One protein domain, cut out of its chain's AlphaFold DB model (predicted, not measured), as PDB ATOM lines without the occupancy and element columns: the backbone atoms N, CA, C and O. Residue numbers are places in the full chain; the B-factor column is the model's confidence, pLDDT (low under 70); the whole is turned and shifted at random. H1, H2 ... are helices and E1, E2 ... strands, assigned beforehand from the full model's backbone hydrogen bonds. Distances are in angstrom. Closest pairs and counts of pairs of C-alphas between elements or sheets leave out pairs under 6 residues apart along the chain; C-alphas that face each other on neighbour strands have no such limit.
ATOM      1  N   ARG A  28     -43.710  14.331  43.478       96.00
ATOM      2  CA  ARG A  28     -44.701  14.010  44.519       96.00
ATOM      3  C   ARG A  28     -46.111  14.411  44.147       96.00
ATOM      4  O   ARG A  28     -47.062  13.955  44.773       96.00
ATOM      5  N   PHE A  29     -46.265  15.260  43.145       97.31
ATOM      6  CA  PHE A  29     -47.557  15.549  42.553       97.31
ATOM      7  C   PHE A  29     -47.347  16.043  41.133       97.31
ATOM      8  O   PHE A  29     -46.496  16.900  40.910       97.31
ATOM      9  N   SER A  30     -48.165  15.569  40.207       96.94
ATOM     10  CA  SER A  30     -48.282  16.151  38.880       96.94
ATOM     11  C   SER A  30     -49.715  16.077  38.384       96.94
ATOM     12  O   SER A  30     -50.461  15.144  38.693       96.94
ATOM     13  N   CYS A  31     -50.121  17.090  37.624       97.56
ATOM     14  CA  CYS A  31     -51.333  17.012  36.822       97.56
ATOM     15  C   CYS A  31     -51.338  18.049  35.701       97.56
ATOM     16  O   CYS A  31     -50.525  18.980  35.682       97.56
ATOM     17  N   THR A  32     -52.293  17.914  34.779       98.00
ATOM     18  CA  THR A  32     -52.497  18.890  33.708       98.00
ATOM     19  C   THR A  32     -53.749  19.729  33.916       98.00
ATOM     20  O   THR A  32     -54.671  19.346  34.632       98.00
ATOM     21  N   PHE A  33     -53.796  20.874  33.237       98.00
ATOM     22  CA  PHE A  33     -54.982  21.712  33.122       98.00
ATOM     23  C   PHE A  33     -55.257  22.059  31.660       98.00
ATOM     24  O   PHE A  33     -54.343  22.146  30.832       98.00
ATOM     25  N   ASN A  34     -56.515  22.390  31.372       96.88
ATOM     26  CA  ASN A  34     -56.971  22.818  30.051       96.88
ATOM     27  C   ASN A  34     -56.671  21.774  28.962       96.88
ATOM     28  O   ASN A  34     -56.193  22.124  27.881       96.88
ATOM     29  N   ASN A  35     -56.971  20.502  29.241       95.94
ATOM     30  CA  ASN A  35     -56.684  19.355  28.375       95.94
ATOM     31  C   ASN A  35     -55.194  19.253  27.993       95.94
ATOM     32  O   ASN A  35     -54.863  19.102  26.815       95.94
ATOM     33  N   GLY A  36     -54.294  19.383  28.972       95.44
ATOM     34  CA  GLY A  36     -52.846  19.302  28.736       95.44
ATOM     35  C   GLY A  36     -52.175  20.602  28.283       95.44
ATOM     36  O   GLY A  36     -50.997  20.592  27.943       95.44
ATOM     37  N   GLY A  37     -52.893  21.729  28.248       96.12
ATOM     38  CA  GLY A  37     -52.327  23.026  27.847       96.12
ATOM     39  C   GLY A  37     -51.421  23.671  28.903       96.12
ATOM     40  O   GLY A  37     -50.635  24.563  28.579       96.12
ATOM     41  N   LYS A  38     -51.553  23.245  30.162       96.94
ATOM     42  CA  LYS A  38     -50.725  23.636  31.310       96.94
ATOM     43  C   LYS A  38     -50.462  22.419  32.184       96.94
ATOM     44  O   LYS A  38     -51.256  21.480  32.164       96.94
ATOM     45  N   ALA A  39     -49.416  22.484  32.990       97.06
ATOM     46  CA  ALA A  39     -49.104  21.480  33.992       97.06
ATOM     47  C   ALA A  39     -48.653  22.130  35.302       97.06
ATOM     48  O   ALA A  39     -48.183  23.273  35.323       97.06
ATOM     49  N   VAL A  40     -48.829  21.384  36.388       97.88
ATOM     50  CA  VAL A  40     -48.183  21.643  37.671       97.88
ATOM     51  C   VAL A  40     -47.398  20.409  38.076       97.88
ATOM     52  O   VAL A  40     -47.892  19.293  37.921       97.88
ATOM     53  N   GLU A  41     -46.211  20.622  38.623       96.50
ATOM     54  CA  GLU A  41     -45.402  19.578  39.241       96.50
ATOM     55  C   GLU A  41     -44.903  20.043  40.611       96.50
ATOM     56  O   GLU A  41     -44.543  21.208  40.812       96.50
ATOM     57  N   VAL A  42     -44.891  19.111  41.560       96.88
ATOM     58  CA  VAL A  42     -44.306  19.267  42.889       96.88
ATOM     59  C   VAL A  42     -43.200  18.243  43.032       96.88
ATOM     60  O   VAL A  42     -43.452  17.049  42.877       96.88
ATOM     61  N   CYS A  43     -42.006  18.706  43.387       94.00
ATOM     62  CA  CYS A  43     -40.846  17.849  43.577       94.00
ATOM     63  C   CYS A  43     -40.296  17.977  44.996       94.00
ATOM     64  O   CYS A  43     -40.315  19.062  45.580       94.00
ATOM     65  N   ASP A  44     -39.756  16.890  45.529       89.19
ATOM     66  CA  ASP A  44     -39.042  16.865  46.797       89.19
ATOM     67  C   ASP A  44     -37.546  16.619  46.549       89.19
ATOM     68  O   ASP A  44     -37.067  15.497  46.414       89.19
ATOM     69  N   ALA A  45     -36.764  17.690  46.474       71.94
ATOM     70  CA  ALA A  45     -35.355  17.615  46.102       71.94
ATOM     71  C   ALA A  45     -34.456  18.038  47.267       71.94
ATOM     72  O   ALA A  45     -34.783  18.930  48.041       71.94
ATOM     73  N   ILE A  46     -33.293  17.400  47.386       67.88
ATOM     74  CA  ILE A  46     -32.243  17.871  48.293       67.88
ATOM     75  C   ILE A  46     -31.403  18.878  47.509       67.88
ATOM     76  O   ILE A  46     -30.839  18.529  46.469       67.88
ATOM     77  N   TRP A  47     -31.331  20.116  47.993       64.44
ATOM     78  CA  TRP A  47     -30.526  21.182  47.392       64.44
ATOM     79  C   TRP A  47     -29.544  21.698  48.435       64.44
ATOM     80  O   TRP A  47     -29.977  22.164  49.475       64.44
ATOM     81  N   ASP A  48     -28.240  21.631  48.151       64.62
ATOM     82  CA  ASP A  48     -27.187  22.174  49.027       64.62
ATOM     83  C   ASP A  48     -27.293  21.728  50.506       64.62
ATOM     84  O   ASP A  48     -27.067  22.516  51.415       64.62
ATOM     85  N   ASP A  49     -27.606  20.443  50.727       70.31
ATOM     86  CA  ASP A  49     -27.858  19.802  52.035       70.31
ATOM     87  C   ASP A  49     -29.165  20.213  52.750       70.31
ATOM     88  O   ASP A  49     -29.462  19.670  53.815       70.31
ATOM     89  N   ASP A  50     -29.988  21.073  52.146       76.69
ATOM     90  CA  ASP A  50     -31.298  21.462  52.673       76.69
ATOM     91  C   ASP A  50     -32.439  20.587  52.117       76.69
ATOM     92  O   ASP A  50     -32.486  20.226  50.931       76.69
ATOM     93  N   ASP A  51     -33.410  20.286  52.985       88.56
ATOM     94  CA  ASP A  51     -34.672  19.641  52.623       88.56
ATOM     95  C   ASP A  51     -35.625  20.671  52.006       88.56
ATOM     96  O   ASP A  51     -36.279  21.466  52.692       88.56
ATOM     97  N   ILE A  52     -35.709  20.647  50.678       92.56
ATOM     98  CA  ILE A  52     -36.455  21.619  49.888       92.56
ATOM     99  C   ILE A  52     -37.563  20.922  49.096       92.56
ATOM    100  O   ILE A  52     -37.355  19.897  48.446       92.56
ATOM    101  N   ALA A  53     -38.745  21.528  49.069       95.06
ATOM    102  CA  ALA A  53     -39.752  21.195  48.072       95.06
ATOM    103  C   ALA A  53     -39.836  22.301  47.021       95.06
ATOM    104  O   ALA A  53     -39.681  23.494  47.315       95.06
ATOM    105  N   THR A  54     -40.124  21.905  45.789       94.88
ATOM    106  CA  THR A  54     -40.280  22.822  44.665       94.88
ATOM    107  C   THR A  54     -41.635  22.665  44.006       94.88
ATOM    108  O   THR A  54     -42.128  21.553  43.852       94.88
ATOM    109  N   TYR A  55     -42.191  23.784  43.561       96.44
ATOM    110  CA  TYR A  55     -43.430  23.872  42.801       96.44
ATOM    111  C   TYR A  55     -43.128  24.510  41.450       96.44
ATOM    112  O   TYR A  55     -42.499  25.570  41.413       96.44
ATOM    113  N   GLY A  56     -43.590  23.893  40.369       96.06
ATOM    114  CA  GLY A  56     -43.496  24.426  39.015       96.06
ATOM    115  C   GLY A  56     -44.868  24.471  38.358       96.06
ATOM    116  O   GLY A  56     -45.559  23.458  38.316       96.06
ATOM    117  N   PHE A  57     -45.257  25.626  37.819       97.38
ATOM    118  CA  PHE A  57     -46.433  25.784  36.958       97.38
ATOM    119  C   PHE A  57     -45.995  26.260  35.576       97.38
ATOM    120  O   PHE A  57     -45.297  27.273  35.457       97.38
ATOM    121  N   PHE A  58     -46.368  25.526  34.528       95.62
ATOM    122  CA  PHE A  58     -45.731  25.682  33.221       95.62
ATOM    123  C   PHE A  58     -46.612  25.249  32.045       95.62
ATOM    124  O   PHE A  58     -47.675  24.642  32.200       95.62
ATOM    125  N   ILE A  59     -46.167  25.605  30.839       94.88
ATOM    126  CA  ILE A  59     -46.653  25.021  29.584       94.88
ATOM    127  C   ILE A  59     -45.711  23.866  29.249       94.88
ATOM    128  O   ILE A  59     -44.506  24.117  29.194       94.88
ATOM    129  N   PRO A  60     -46.210  22.648  28.974       90.94
ATOM    130  CA  PRO A  60     -45.336  21.548  28.586       90.94
ATOM    131  C   PRO A  60     -44.426  21.910  27.398       90.94
ATOM    132  O   PRO A  60     -44.868  22.503  26.407       90.94
ATOM    133  N   GLY A  61     -43.145  21.581  27.516       86.75
ATOM    134  CA  GLY A  61     -42.068  21.909  26.588       86.75
ATOM    135  C   GLY A  61     -41.530  23.342  26.699       86.75
ATOM    136  O   GLY A  61     -40.795  23.770  25.806       86.75
ATOM    137  N   GLN A  62     -41.907  24.103  27.733       89.69
ATOM    138  CA  GLN A  62     -41.438  25.473  27.981       89.69
ATOM    139  C   GLN A  62     -40.881  25.641  29.397       89.69
ATOM    140  O   GLN A  62     -41.172  24.847  30.288       89.69
ATOM    141  N   ASP A  63     -40.111  26.713  29.598       87.56
ATOM    142  CA  ASP A  63     -39.648  27.105  30.928       87.56
ATOM    143  C   ASP A  63     -40.840  27.382  31.868       87.56
ATOM    144  O   ASP A  63     -41.891  27.854  31.407       87.56
ATOM    145  N   PRO A  64     -40.687  27.146  33.186       91.31
ATOM    146  CA  PRO A  64     -41.734  27.439  34.148       91.31
ATOM    147  C   PRO A  64     -42.193  28.893  34.120       91.31
ATOM    148  O   PRO A  64     -41.394  29.829  34.153       91.31
ATOM    149  N   GLU A  65     -43.511  29.090  34.104       94.56
ATOM    150  CA  GLU A  65     -44.111  30.419  34.251       94.56
ATOM    151  C   GLU A  65     -44.051  30.892  35.702       94.56
ATOM    152  O   GLU A  65     -43.990  32.093  35.974       94.56
ATOM    153  N   LEU A  66     -44.079  29.936  36.631       96.00
ATOM    154  CA  LEU A  66     -43.874  30.151  38.048       96.00
ATOM    155  C   LEU A  66     -43.100  28.973  38.632       96.00
ATOM    156  O   LEU A  66     -43.528  27.826  38.522       96.00
ATOM    157  N   GLU A  67     -42.003  29.292  39.303       94.56
ATOM    158  CA  GLU A  67     -41.223  28.368  40.114       94.56
ATOM    159  C   GLU A  67     -41.167  28.903  41.547       94.56
ATOM    160  O   GLU A  67     -40.875  30.082  41.773       94.56
ATOM    161  N   LEU A  68     -41.460  28.037  42.515       95.25
ATOM    162  CA  LEU A  68     -41.323  28.327  43.937       95.25
ATOM    163  C   LEU A  68     -40.461  27.260  44.594       95.25
ATOM    164  O   LEU A  68     -40.588  26.069  44.314       95.25
ATOM    165  N   ARG A  69     -39.622  27.711  45.521       93.62
ATOM    166  CA  ARG A  69     -38.747  26.871  46.327       93.62
ATOM    167  C   ARG A  69     -38.978  27.188  47.789       93.62
ATOM    168  O   ARG A  69     -38.853  28.347  48.183       93.62
ATOM    169  N   ASN A  70     -39.350  26.194  48.583       95.12
ATOM    170  CA  ASN A  70     -39.620  26.368  50.005       95.12
ATOM    171  C   ASN A  70     -38.842  25.331  50.813       95.12
ATOM    172  O   ASN A  70     -38.779  24.161  50.437       95.12
ATOM    173  N   GLU A  71     -38.275  25.772  51.933       94.12
ATOM    174  CA  GLU A  71     -37.730  24.872  52.946       94.12
ATOM    175  C   GLU A  71     -38.863  24.087  53.595       94.12
ATOM    176  O   GLU A  71     -39.862  24.666  54.035       94.12
ATOM    177  N   MET A  72     -38.694  22.769  53.689       94.81
ATOM    178  CA  MET A  72     -39.699  21.884  54.272       94.81
ATOM    179  C   MET A  72     -40.004  22.237  55.737       94.81
ATOM    180  O   MET A  72     -41.146  22.124  56.172       94.81
ATOM    181  N   THR A  73     -39.028  22.769  56.478       94.06
ATOM    182  CA  THR A  73     -39.191  23.253  57.863       94.06
ATOM    183  C   THR A  73     -40.283  24.322  58.011       94.06
ATOM    184  O   THR A  73     -40.918  24.411  59.061       94.06
ATOM    185  N   GLY A  74     -40.540  25.119  56.967       92.75
ATOM    186  CA  GLY A  74     -41.518  26.213  56.966       92.75
ATOM    187  C   GLY A  74     -42.814  25.924  56.204       92.75
ATOM    188  O   GLY A  74     -43.683  26.797  56.138       92.75
ATOM    189  N   MET A  75     -42.956  24.740  55.606       96.31
ATOM    190  CA  MET A  75     -44.119  24.409  54.782       96.31
ATOM    191  C   MET A  75     -45.359  24.090  55.616       96.31
ATOM    192  O   MET A  75     -45.299  23.426  56.652       96.31
ATOM    193  N   LEU A  76     -46.515  24.532  55.120       97.31
ATOM    194  CA  LEU A  76     -47.817  24.158  55.666       97.31
ATOM    195  C   LEU A  76     -48.386  22.990  54.867       97.31
ATOM    196  O   LEU A  76     -48.212  22.917  53.649       97.31
ATOM    197  N   TYR A  77     -49.101  22.106  55.550       98.06
ATOM    198  CA  TYR A  77     -49.754  20.962  54.935       98.06
ATOM    199  C   TYR A  77     -51.040  20.593  55.669       98.06
ATOM    200  O   TYR A  77     -51.225  20.905  56.849       98.06
ATOM    201  N   THR A  78     -51.903  19.877  54.961       97.81
ATOM    202  CA  THR A  78     -53.055  19.178  55.522       97.81
ATOM    203  C   THR A  78     -52.896  17.698  55.227       97.81
ATOM    204  O   THR A  78     -52.681  17.322  54.077       97.81
ATOM    205  N   LYS A  79     -53.029  16.850  56.251       96.38
ATOM    206  CA  LYS A  79     -52.960  15.394  56.102       96.38
ATOM    207  C   LYS A  79     -54.293  14.726  56.375       96.38
ATOM    208  O   LYS A  79     -55.046  15.158  57.257       96.38
ATOM    209  N   TRP A  80     -54.546  13.630  55.670       95.38
ATOM    210  CA  TRP A  80     -55.704  12.796  55.932       95.38
ATOM    211  C   TRP A  80     -55.634  12.184  57.336       95.38
ATOM    212  O   TRP A  80     -54.586  11.739  57.799       95.38
ATOM    213  N   ASN A  81     -56.774  12.110  58.022       92.44
ATOM    214  CA  ASN A  81     -56.865  11.493  59.347       92.44
ATOM    215  C   ASN A  81     -57.135   9.975  59.303       92.44
ATOM    216  O   ASN A  81     -57.343   9.368  60.354       92.44
ATOM    217  N   GLY A  82     -57.188   9.374  58.111       92.12
ATOM    218  CA  GLY A  82     -57.489   7.954  57.924       92.12
ATOM    219  C   GLY A  82     -58.982   7.602  57.924       92.12
ATOM    220  O   GLY A  82     -59.319   6.419  57.964       92.12
ATOM    221  N   MET A  83     -59.891   8.586  57.898       93.25
ATOM    222  CA  MET A  83     -61.335   8.347  57.801       93.25
ATOM    223  C   MET A  83     -61.977   9.073  56.616       93.25
ATOM    224  O   MET A  83     -61.789  10.273  56.431       93.25
ATOM    225  N   GLY A  84     -62.834   8.365  55.878       92.44
ATOM    226  CA  GLY A  84     -63.537   8.915  54.716       92.44
ATOM    227  C   GLY A  84     -62.739   8.758  53.423       92.44
ATOM    228  O   GLY A  84     -62.015   7.781  53.261       92.44
ATOM    229  N   GLU A  85     -62.919   9.688  52.495       93.75
ATOM    230  CA  GLU A  85     -62.113   9.760  51.277       93.75
ATOM    231  C   GLU A  85     -60.721  10.328  51.608       93.75
ATOM    232  O   GLU A  85     -60.655  11.314  52.350       93.75
ATOM    233  N   PRO A  86     -59.620   9.721  51.118       95.12
ATOM    234  CA  PRO A  86     -58.277  10.262  51.298       95.12
ATOM    235  C   PRO A  86     -58.152  11.659  50.705       95.12
ATOM    236  O   PRO A  86     -58.598  11.892  49.585       95.12
ATOM    237  N   PHE A  87     -57.530  12.574  51.442       97.25
ATOM    238  CA  PHE A  87     -57.247  13.924  50.971       97.25
ATOM    239  C   PHE A  87     -55.978  14.467  51.618       97.25
ATOM    240  O   PHE A  87     -55.651  14.138  52.758       97.25
ATOM    241  N   GLY A  88     -55.311  15.384  50.938       98.00
ATOM    242  CA  GLY A  88     -54.159  16.068  51.501       98.00
ATOM    243  C   GLY A  88     -53.799  17.303  50.702       98.00
ATOM    244  O   GLY A  88     -54.204  17.449  49.548       98.00
ATOM    245  N   SER A  89     -53.050  18.204  51.326       98.62
ATOM    246  CA  SER A  89     -52.520  19.377  50.645       98.62
ATOM    247  C   SER A  89     -51.164  19.801  51.187       98.62
ATOM    248  O   SER A  89     -50.838  19.551  52.346       98.62
ATOM    249  N   VAL A  90     -50.380  20.468  50.346       98.50
ATOM    250  CA  VAL A  90     -49.133  21.148  50.713       98.50
ATOM    251  C   VAL A  90     -49.161  22.569  50.166       98.50
ATOM    252  O   VAL A  90     -49.700  22.818  49.090       98.50
ATOM    253  N   SER A  91     -48.605  23.521  50.907       98.50
ATOM    254  CA  SER A  91     -48.633  24.941  50.555       98.50
ATOM    255  C   SER A  91     -47.247  25.474  50.237       98.50
ATOM    256  O   SER A  91     -46.331  25.361  51.051       98.50
ATOM    257  N   PHE A  92     -47.142  26.139  49.088       98.25
ATOM    258  CA  PHE A  92     -45.962  26.877  48.655       98.25
ATOM    259  C   PHE A  92     -46.205  28.377  48.763       98.25
ATOM    260  O   PHE A  92     -47.174  28.895  48.217       98.25
ATOM    261  N   ASN A  93     -45.322  29.095  49.441       97.88
ATOM    262  CA  ASN A  93     -45.381  30.545  49.560       97.88
ATOM    263  C   ASN A  93     -44.365  31.196  48.628       97.88
ATOM    264  O   ASN A  93     -43.249  30.703  48.437       97.88
ATOM    265  N   ASN A  94     -44.745  32.339  48.067       95.69
ATOM    266  CA  ASN A  94     -43.778  33.218  47.429       95.69
ATOM    267  C   ASN A  94     -42.910  33.932  48.483       95.69
ATOM    268  O   ASN A  94     -43.226  33.950  49.672       95.69
ATOM    269  N   ALA A  95     -41.808  34.545  48.044       93.19
ATOM    270  CA  ALA A  95     -40.782  35.079  48.947       93.19
ATOM    271  C   ALA A  95     -41.293  36.115  49.972       93.19
ATOM    272  O   ALA A  95     -40.737  36.221  51.062       93.19
ATOM    273  N   ASP A  96     -42.336  36.880  49.638       94.19
ATOM    274  CA  ASP A  96     -42.926  37.898  50.518       94.19
ATOM    275  C   ASP A  96     -44.187  37.426  51.266       94.19
ATOM    276  O   ASP A  96     -44.813  38.230  51.958       94.19
ATOM    277  N   TRP A  97     -44.556  36.145  51.136       93.12
ATOM    278  CA  TRP A  97     -45.730  35.530  51.768       93.12
ATOM    279  C   TRP A  97     -47.067  36.199  51.416       93.12
ATOM    280  O   TRP A  97     -48.067  36.033  52.119       93.12
ATOM    281  N   SER A  98     -47.119  36.977  50.333       96.19
ATOM    282  CA  SER A  98     -48.366  37.595  49.882       96.19
ATOM    283  C   SER A  98     -49.268  36.617  49.130       96.19
ATOM    284  O   SER A  98     -50.486  36.825  49.113       96.19
ATOM    285  N   TYR A  99     -48.689  35.551  48.568       97.94
ATOM    286  CA  TYR A  99     -49.392  34.486  47.863       97.94
ATOM    287  C   TYR A  99     -49.005  33.102  48.385       97.94
ATOM    288  O   TYR A  99     -47.822  32.791  48.539       97.94
ATOM    289  N   THR A 100     -50.019  32.257  48.557       98.50
ATOM    290  CA  THR A 100     -49.883  30.834  48.869       98.50
ATOM    291  C   THR A 100     -50.496  30.015  47.740       98.50
ATOM    292  O   THR A 100     -51.617  30.279  47.311       98.50
ATOM    293  N   TYR A 101     -49.760  29.020  47.273       98.56
ATOM    294  CA  TYR A 101     -50.143  28.079  46.235       98.56
ATOM    295  C   TYR A 101     -50.295  26.722  46.909       98.56
ATOM    296  O   TYR A 101     -49.312  26.050  47.216       98.56
ATOM    297  N   GLU A 102     -51.533  26.370  47.224       98.75
ATOM    298  CA  GLU A 102     -51.870  25.083  47.814       98.75
ATOM    299  C   GLU A 102     -52.061  24.062  46.696       98.75
ATOM    300  O   GLU A 102     -52.901  24.264  45.823       98.75
ATOM    301  N   VAL A 103     -51.312  22.965  46.740       98.75
ATOM    302  CA  VAL A 103     -51.508  21.793  45.883       98.75
ATOM    303  C   VAL A 103     -52.255  20.748  46.689       98.75
ATOM    304  O   VAL A 103     -51.833  20.433  47.801       98.75
ATOM    305  N   TRP A 104     -53.357  20.228  46.156       98.69
ATOM    306  CA  TRP A 104     -54.242  19.317  46.878       98.69
ATOM    307  C   TRP A 104     -54.593  18.073  46.062       98.69
ATOM    308  O   TRP A 104     -54.639  18.115  44.832       98.69
ATOM    309  N   TYR A 105     -54.884  16.981  46.769       98.31
ATOM    310  CA  TYR A 105     -55.528  15.781  46.238       98.31
ATOM    311  C   TYR A 105     -56.740  15.403  47.102       98.31
ATOM    312  O   TYR A 105     -56.766  15.682  48.304       98.31
ATOM    313  N   ALA A 106     -57.738  14.770  46.488       97.12
ATOM    314  CA  ALA A 106     -58.874  14.142  47.153       97.12
ATOM    315  C   ALA A 106     -59.362  12.957  46.305       97.12
ATOM    316  O   ALA A 106     -59.846  13.147  45.191       97.12
ATOM    317  N   GLY A 107     -59.213  11.730  46.806       94.31
ATOM    318  CA  GLY A 107     -59.468  10.530  46.008       94.31
ATOM    319  C   GLY A 107     -58.583  10.489  44.755       94.31
ATOM    320  O   GLY A 107     -57.362  10.509  44.866       94.31
ATOM    321  N   GLU A 108     -59.204  10.426  43.574       94.31
ATOM    322  CA  GLU A 108     -58.516  10.476  42.269       94.31
ATOM    323  C   GLU A 108     -58.411  11.906  41.697       94.31
ATOM    324  O   GLU A 108     -57.790  12.116  40.652       94.31
ATOM    325  N   ASP A 109     -59.021  12.886  42.367       97.62
ATOM    326  CA  ASP A 109     -59.019  14.286  41.958       97.62
ATOM    327  C   ASP A 109     -57.875  15.061  42.623       97.62
ATOM    328  O   ASP A 109     -57.332  14.692  43.668       97.62
ATOM    329  N   GLY A 110     -57.526  16.193  42.022       98.38
ATOM    330  CA  GLY A 110     -56.499  17.086  42.535       98.38
ATOM    331  C   GLY A 110     -56.577  18.466  41.907       98.38
ATOM    332  O   GLY A 110     -57.387  18.728  41.006       98.38
ATOM    333  N   GLY A 111     -55.716  19.363  42.367       98.56
ATOM    334  CA  GLY A 111     -55.655  20.702  41.815       98.56
ATOM    335  C   GLY A 111     -54.766  21.647  42.594       98.56
ATOM    336  O   GLY A 111     -53.980  21.248  43.454       98.56
ATOM    337  N   ILE A 112     -54.927  22.929  42.274       98.75
ATOM    338  CA  ILE A 112     -54.281  24.018  42.993       98.75
ATOM    339  C   ILE A 112     -55.289  25.069  43.438       98.75
ATOM    340  O   ILE A 112     -56.190  25.444  42.686       98.75
ATOM    341  N   ASN A 113     -55.105  25.587  44.647       98.75
ATOM    342  CA  ASN A 113     -55.751  26.803  45.124       98.75
ATOM    343  C   ASN A 113     -54.693  27.896  45.251       98.75
ATOM    344  O   ASN A 113     -53.584  27.659  45.725       98.75
ATOM    345  N   VAL A 114     -55.040  29.114  44.842       98.50
ATOM    346  CA  VAL A 114     -54.181  30.287  45.027       98.50
ATOM    347  C   VAL A 114     -54.846  31.200  46.032       98.50
ATOM    348  O   VAL A 114     -55.962  31.678  45.809       98.50
ATOM    349  N   LEU A 115     -54.150  31.454  47.131       98.56
ATOM    350  CA  LEU A 115     -54.588  32.328  48.197       98.56
ATOM    351  C   LEU A 115     -53.745  33.597  48.186       98.56
ATOM    352  O   LEU A 115     -52.529  33.547  48.017       98.56
ATOM    353  N   LYS A 116     -54.386  34.740  48.403       97.94
ATOM    354  CA  LYS A 116     -53.728  36.021  48.637       97.94
ATOM    355  C   LYS A 116     -54.073  36.478  50.042       97.94
ATOM    356  O   LYS A 116     -55.240  36.705  50.337       97.94
ATOM    357  N   GLN A 117     -53.070  36.601  50.910       93.06
ATOM    358  CA  GLN A 117     -53.277  36.955  52.325       93.06
ATOM    359  C   GLN A 117     -54.320  36.056  53.030       93.06
ATOM    360  O   GLN A 117     -55.106  36.522  53.852       93.06
ATOM    361  N   GLY A 118     -54.340  34.763  52.687       91.19
ATOM    362  CA  GLY A 118     -55.267  33.772  53.244       91.19
ATOM    363  C   GLY A 118     -56.659  33.724  52.599       91.19
ATOM    364  O   GLY A 118     -57.433  32.830  52.924       91.19
ATOM    365  N   GLU A 119     -56.988  34.625  51.670       97.50
ATOM    366  CA  GLU A 119     -58.226  34.554  50.884       97.50
ATOM    367  C   GLU A 119     -57.977  33.812  49.568       97.50
ATOM    368  O   GLU A 119     -57.101  34.201  48.797       97.50
ATOM    369  N   GLN A 120     -58.750  32.763  49.279       98.19
ATOM    370  CA  GLN A 120     -58.668  32.060  47.998       98.19
ATOM    371  C   GLN A 120     -59.164  32.956  46.855       98.19
ATOM    372  O   GLN A 120     -60.340  33.311  46.794       98.19
ATOM    373  N   ILE A 121     -58.271  33.280  45.919       98.31
ATOM    374  CA  ILE A 121     -58.549  34.141  44.760       98.31
ATOM    375  C   ILE A 121     -58.659  33.365  43.444       98.31
ATOM    376  O   ILE A 121     -59.194  33.889  42.467       98.31
ATOM    377  N   ALA A 122     -58.151  32.134  43.399       98.25
ATOM    378  CA  ALA A 122     -58.279  31.242  42.257       98.25
ATOM    379  C   ALA A 122     -58.254  29.780  42.709       98.25
ATOM    380  O   ALA A 122     -57.684  29.445  43.747       98.25
ATOM    381  N   SER A 123     -58.868  28.919  41.905       98.25
ATOM    382  CA  SER A 123     -58.806  27.469  42.047       98.25
ATOM    383  C   SER A 123     -58.802  26.852  40.658       98.25
ATOM    384  O   SER A 123     -59.544  27.301  39.780       98.25
ATOM    385  N   LEU A 124     -57.940  25.865  40.456       98.44
ATOM    386  CA  LEU A 124     -57.863  25.072  39.241       98.44
ATOM    387  C   LEU A 124     -57.935  23.601  39.630       98.44
ATOM    388  O   LEU A 124     -57.134  23.126  40.430       98.44
ATOM    389  N   THR A 125     -58.887  22.890  39.039       98.50
ATOM    390  CA  THR A 125     -59.001  21.434  39.149       98.50
ATOM    391  C   THR A 125     -58.242  20.795  37.995       98.50
ATOM    392  O   THR A 125     -58.331  21.278  36.862       98.50
ATOM    393  N   CYS A 126     -57.502  19.732  38.286       98.62
ATOM    394  CA  CYS A 126     -56.770  18.965  37.288       98.62
ATOM    395  C   CYS A 126     -57.711  18.369  36.229       98.62
ATOM    396  O   CYS A 126     -58.878  18.074  36.497       98.62
ATOM    397  N   ASP A 127     -57.193  18.153  35.020       98.31
ATOM    398  CA  ASP A 127     -57.905  17.403  33.988       98.31
ATOM    399  C   ASP A 127     -58.166  15.966  34.485       98.31
ATOM    400  O   ASP A 127     -57.307  15.349  35.123       98.31
ATOM    401  N   THR A 128     -59.338  15.407  34.174       97.00
ATOM    402  CA  THR A 128     -59.722  14.056  34.618       97.00
ATOM    403  C   THR A 128     -58.682  13.007  34.223       97.00
ATOM    404  O   THR A 128     -58.340  12.875  33.046       97.00
ATOM    405  N   GLY A 129     -58.216  12.227  35.204       96.62
ATOM    406  CA  GLY A 129     -57.238  11.154  35.001       96.62
ATOM    407  C   GLY A 129     -55.800  11.624  34.762       96.62
ATOM    408  O   GLY A 129     -54.961  10.801  34.407       96.62
ATOM    409  N   SER A 130     -55.509  12.920  34.929       96.88
ATOM    410  CA  SER A 130     -54.144  13.459  34.813       96.88
ATOM    411  C   SER A 130     -53.367  13.473  36.131       96.88
ATOM    412  O   SER A 130     -52.164  13.708  36.114       96.88
ATOM    413  N   VAL A 131     -54.041  13.246  37.262       97.75
ATOM    414  CA  VAL A 131     -53.439  13.336  38.595       97.75
ATOM    415  C   VAL A 131     -52.529  12.137  38.853       97.75
ATOM    416  O   VAL A 131     -52.966  10.989  38.806       97.75
ATOM    417  N   THR A 132     -51.280  12.426  39.203       95.69
ATOM    418  CA  THR A 132     -50.371  11.512  39.899       95.69
ATOM    419  C   THR A 132     -50.001  12.167  41.223       95.69
ATOM    420  O   THR A 132     -49.627  13.337  41.236       95.69
ATOM    421  N   HIS A 133     -50.121  11.461  42.349       95.38
ATOM    422  CA  HIS A 133     -49.774  12.035  43.647       95.38
ATOM    423  C   HIS A 133     -49.140  11.021  44.602       95.38
ATOM    424  O   HIS A 133     -49.502   9.849  44.648       95.38
ATOM    425  N   ASP A 134     -48.213  11.540  45.394       95.25
ATOM    426  CA  ASP A 134     -47.562  10.949  46.559       95.25
ATOM    427  C   ASP A 134     -47.272  12.077  47.575       95.25
ATOM    428  O   ASP A 134     -46.191  12.199  48.157       95.25
ATOM    429  N   LEU A 135     -48.250  12.981  47.738       96.56
ATOM    430  CA  LEU A 135     -48.140  14.107  48.668       96.56
ATOM    431  C   LEU A 135     -47.993  13.645  50.119       96.56
ATOM    432  O   LEU A 135     -47.397  14.367  50.908       96.56
ATOM    433  N   ASP A 136     -48.470  12.449  50.464       95.38
ATOM    434  CA  ASP A 136     -48.294  11.893  51.805       95.38
ATOM    435  C   ASP A 136     -46.806  11.683  52.126       95.38
ATOM    436  O   ASP A 136     -46.356  12.092  53.195       95.38
ATOM    437  N   THR A 137     -46.005  11.177  51.179       94.62
ATOM    438  CA  THR A 137     -44.551  11.060  51.371       94.62
ATOM    439  C   THR A 137     -43.886  12.430  51.533       94.62
ATOM    440  O   THR A 137     -43.010  12.599  52.382       94.62
ATOM    441  N   LEU A 138     -44.311  13.442  50.767       95.81
ATOM    442  CA  LEU A 138     -43.813  14.809  50.959       95.81
ATOM    443  C   LEU A 138     -44.178  15.348  52.349       95.81
ATOM    444  O   LEU A 138     -43.343  15.956  53.014       95.81
ATOM    445  N   ILE A 139     -45.406  15.108  52.805       96.69
ATOM    446  CA  ILE A 139     -45.876  15.514  54.132       96.69
ATOM    447  C   ILE A 139     -45.039  14.852  55.232       96.69
ATOM    448  O   ILE A 139     -44.617  15.536  56.160       96.69
ATOM    449  N   GLU A 140     -44.729  13.560  55.120       94.94
ATOM    450  CA  GLU A 140     -43.857  12.859  56.073       94.94
ATOM    451  C   GLU A 140     -42.442  13.461  56.126       94.94
ATOM    452  O   GLU A 140     -41.846  13.593  57.204       94.94
ATOM    453  N   ARG A 141     -41.898  13.880  54.976       93.81
ATOM    454  CA  ARG A 141     -40.611  14.591  54.923       93.81
ATOM    455  C   ARG A 141     -40.689  15.970  55.571       93.81
ATOM    456  O   ARG A 141     -39.801  16.319  56.345       93.81
ATOM    457  N   VAL A 142     -41.765  16.718  55.319       95.56
ATOM    458  CA  VAL A 142     -42.030  18.010  55.968       95.56
ATOM    459  C   VAL A 142     -42.126  17.856  57.485       95.56
ATOM    460  O   VAL A 142     -41.472  18.596  58.219       95.56
ATOM    461  N   GLU A 143     -42.862  16.856  57.970       95.25
ATOM    462  CA  GLU A 143     -42.939  16.530  59.397       95.25
ATOM    463  C   GLU A 143     -41.559  16.220  59.984       95.25
ATOM    464  O   GLU A 143     -41.209  16.724  61.051       95.25
ATOM    465  N   THR A 144     -40.750  15.433  59.275       93.75
ATOM    466  CA  THR A 144     -39.393  15.078  59.711       93.75
ATOM    467  C   THR A 144     -38.494  16.311  59.821       93.75
ATOM    468  O   THR A 144     -37.860  16.502  60.859       93.75
ATOM    469  N   ALA A 145     -38.489  17.179  58.804       91.94
ATOM    470  CA  ALA A 145     -37.714  18.418  58.805       91.94
ATOM    471  C   ALA A 145     -38.132  19.354  59.957       91.94
ATOM    472  O   ALA A 145     -37.292  19.943  60.631       91.94
ATOM    473  N   GLN A 146     -39.432  19.440  60.255       93.00
ATOM    474  CA  GLN A 146     -39.960  20.274  61.344       93.00
ATOM    475  C   GLN A 146     -39.590  19.778  62.752       93.00
ATOM    476  O   GLN A 146     -39.582  20.565  63.702       93.00
ATOM    477  N   LEU A 147     -39.291  18.487  62.917       91.25
ATOM    478  CA  LEU A 147     -38.914  17.898  64.207       91.25
ATOM    479  C   LEU A 147     -37.431  18.085  64.553       91.25
ATOM    480  O   LEU A 147     -37.050  17.906  65.712       91.25
ATOM    481  N   SER A 148     -36.577  18.397  63.581       77.31
ATOM    482  CA  SER A 148     -35.136  18.611  63.783       77.31
ATOM    483  C   SER A 148     -34.609  19.724  62.866       77.31
ATOM    484  O   SER A 148     -33.835  19.429  61.958       77.31
TER     485      SER A 148
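Overview. This is residues 28 to 148 of the 149 residues of an uncharacterized protein of Tropicibacter naphthalenivorans (UniProt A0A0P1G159). What shape do these atoms make? Two twisted sheets, five-stranded E5 to E9 and four-stranded E1 to E4, lie face to face as a sandwich with their strands crossed. One helix, H1, packs on both: over E5 and E6 of the one sheet and over E2 and E3 of the other. What are the parts and the size? The 121 printed residues hold nine named strands, E1 to E9 in chain order, and then H1; each sheet is antiparallel with its strands in chain order, and the class is mostly strand. The whole is compact, with a radius of gyration of the C-alphas of 13.8 A and spans of 41 by 37 by 28 A.

Along the chain. Where are the strands of the larger sheet? E5 is residues 76 to 78 and E6 residues 87 to 93, 20.5 A from first to last C-alpha. E7, residues 99 to 106, measures 22.5 A; E8, residues 109 to 116, measures 23.3 A; E9 is residues 119 to 125, with C-alpha 125 at (-59.001, 21.434, 39.149). Where are those of the smaller sheet? E1 is residues 28 to 33, with C-alpha 28 at (-44.701, 14.010, 44.519), and E4 is residues 66 to 71. E2, residues 38 to 47, measures 25.9 A and bends by 60 degrees at residue 44; E3, residues 50 to 58, measures 24.6 A. Where is the helix? H1 is residues 135 to 147, 18.5 A long, and C-alpha 147 is at (-38.914, 17.898, 64.207).

Arrangement. How is the larger sheet put together? E5 to E9 form a meander, each strand the antiparallel neighbour of the one before, with E5 and E9 as edge strands. N 91 and O 76 of the hairpin E5 and E6 are 2.8 A apart, and N 90 and O 103 of E6 and E7 are 2.9 A apart, both within hydrogen-bond range. So are N 102 and O 113 of E7 and E8, at 2.8 A, and N 114 and O 122 of E8 and E9, at 2.9 A. How is the smaller sheet put together? E1 to E4 form a second meander, within hydrogen-bond range for instance at N 40 and O 31, 3.0 A, at N 43 and O 54, 2.9 A, and at N 55 and O 68, 2.9 A. Residues 29 to 30 of E1 also pair, antiparallel, with residues 132 to 133. How do the sheets meet? Their facing parts are 9.9 A centre to centre, the strands of the one at 82 degrees to those of the other. The closest C-alphas of E4 and E6 are those of Asn 70 and Phe 92, 6.5 A apart, while E4 and E9 are apart. Where does H1 sit? It is on one face of each sheet, making two layers, helix over strands, with heights of 9.1 A over the larger and 9.5 A over the smaller. It runs slantwise to the strands of both, at 49 degrees to E5 and 35 degrees to E3 on the local plane; its closest C-alphas to E6 are Leu 135 and Gly 88, 6.9 A. Every O i to N i+4 pair in H1 is within hydrogen-bond range.

Size, cuts and confidence. How far does it reach? The two C-alphas farthest apart, those of Asn 35 and Ser 148, are 41.5 A apart. Is anything missing, or any link long? The printed part has no cut, and no link is long; E3 to E4, E5 to E6 and E9 to H1 are short but not tight. Where is confidence low? The mean pLDDT of the printed part is 94.3, and residues 46 to 48, of which 46 to 47 belong to E2, are under 70.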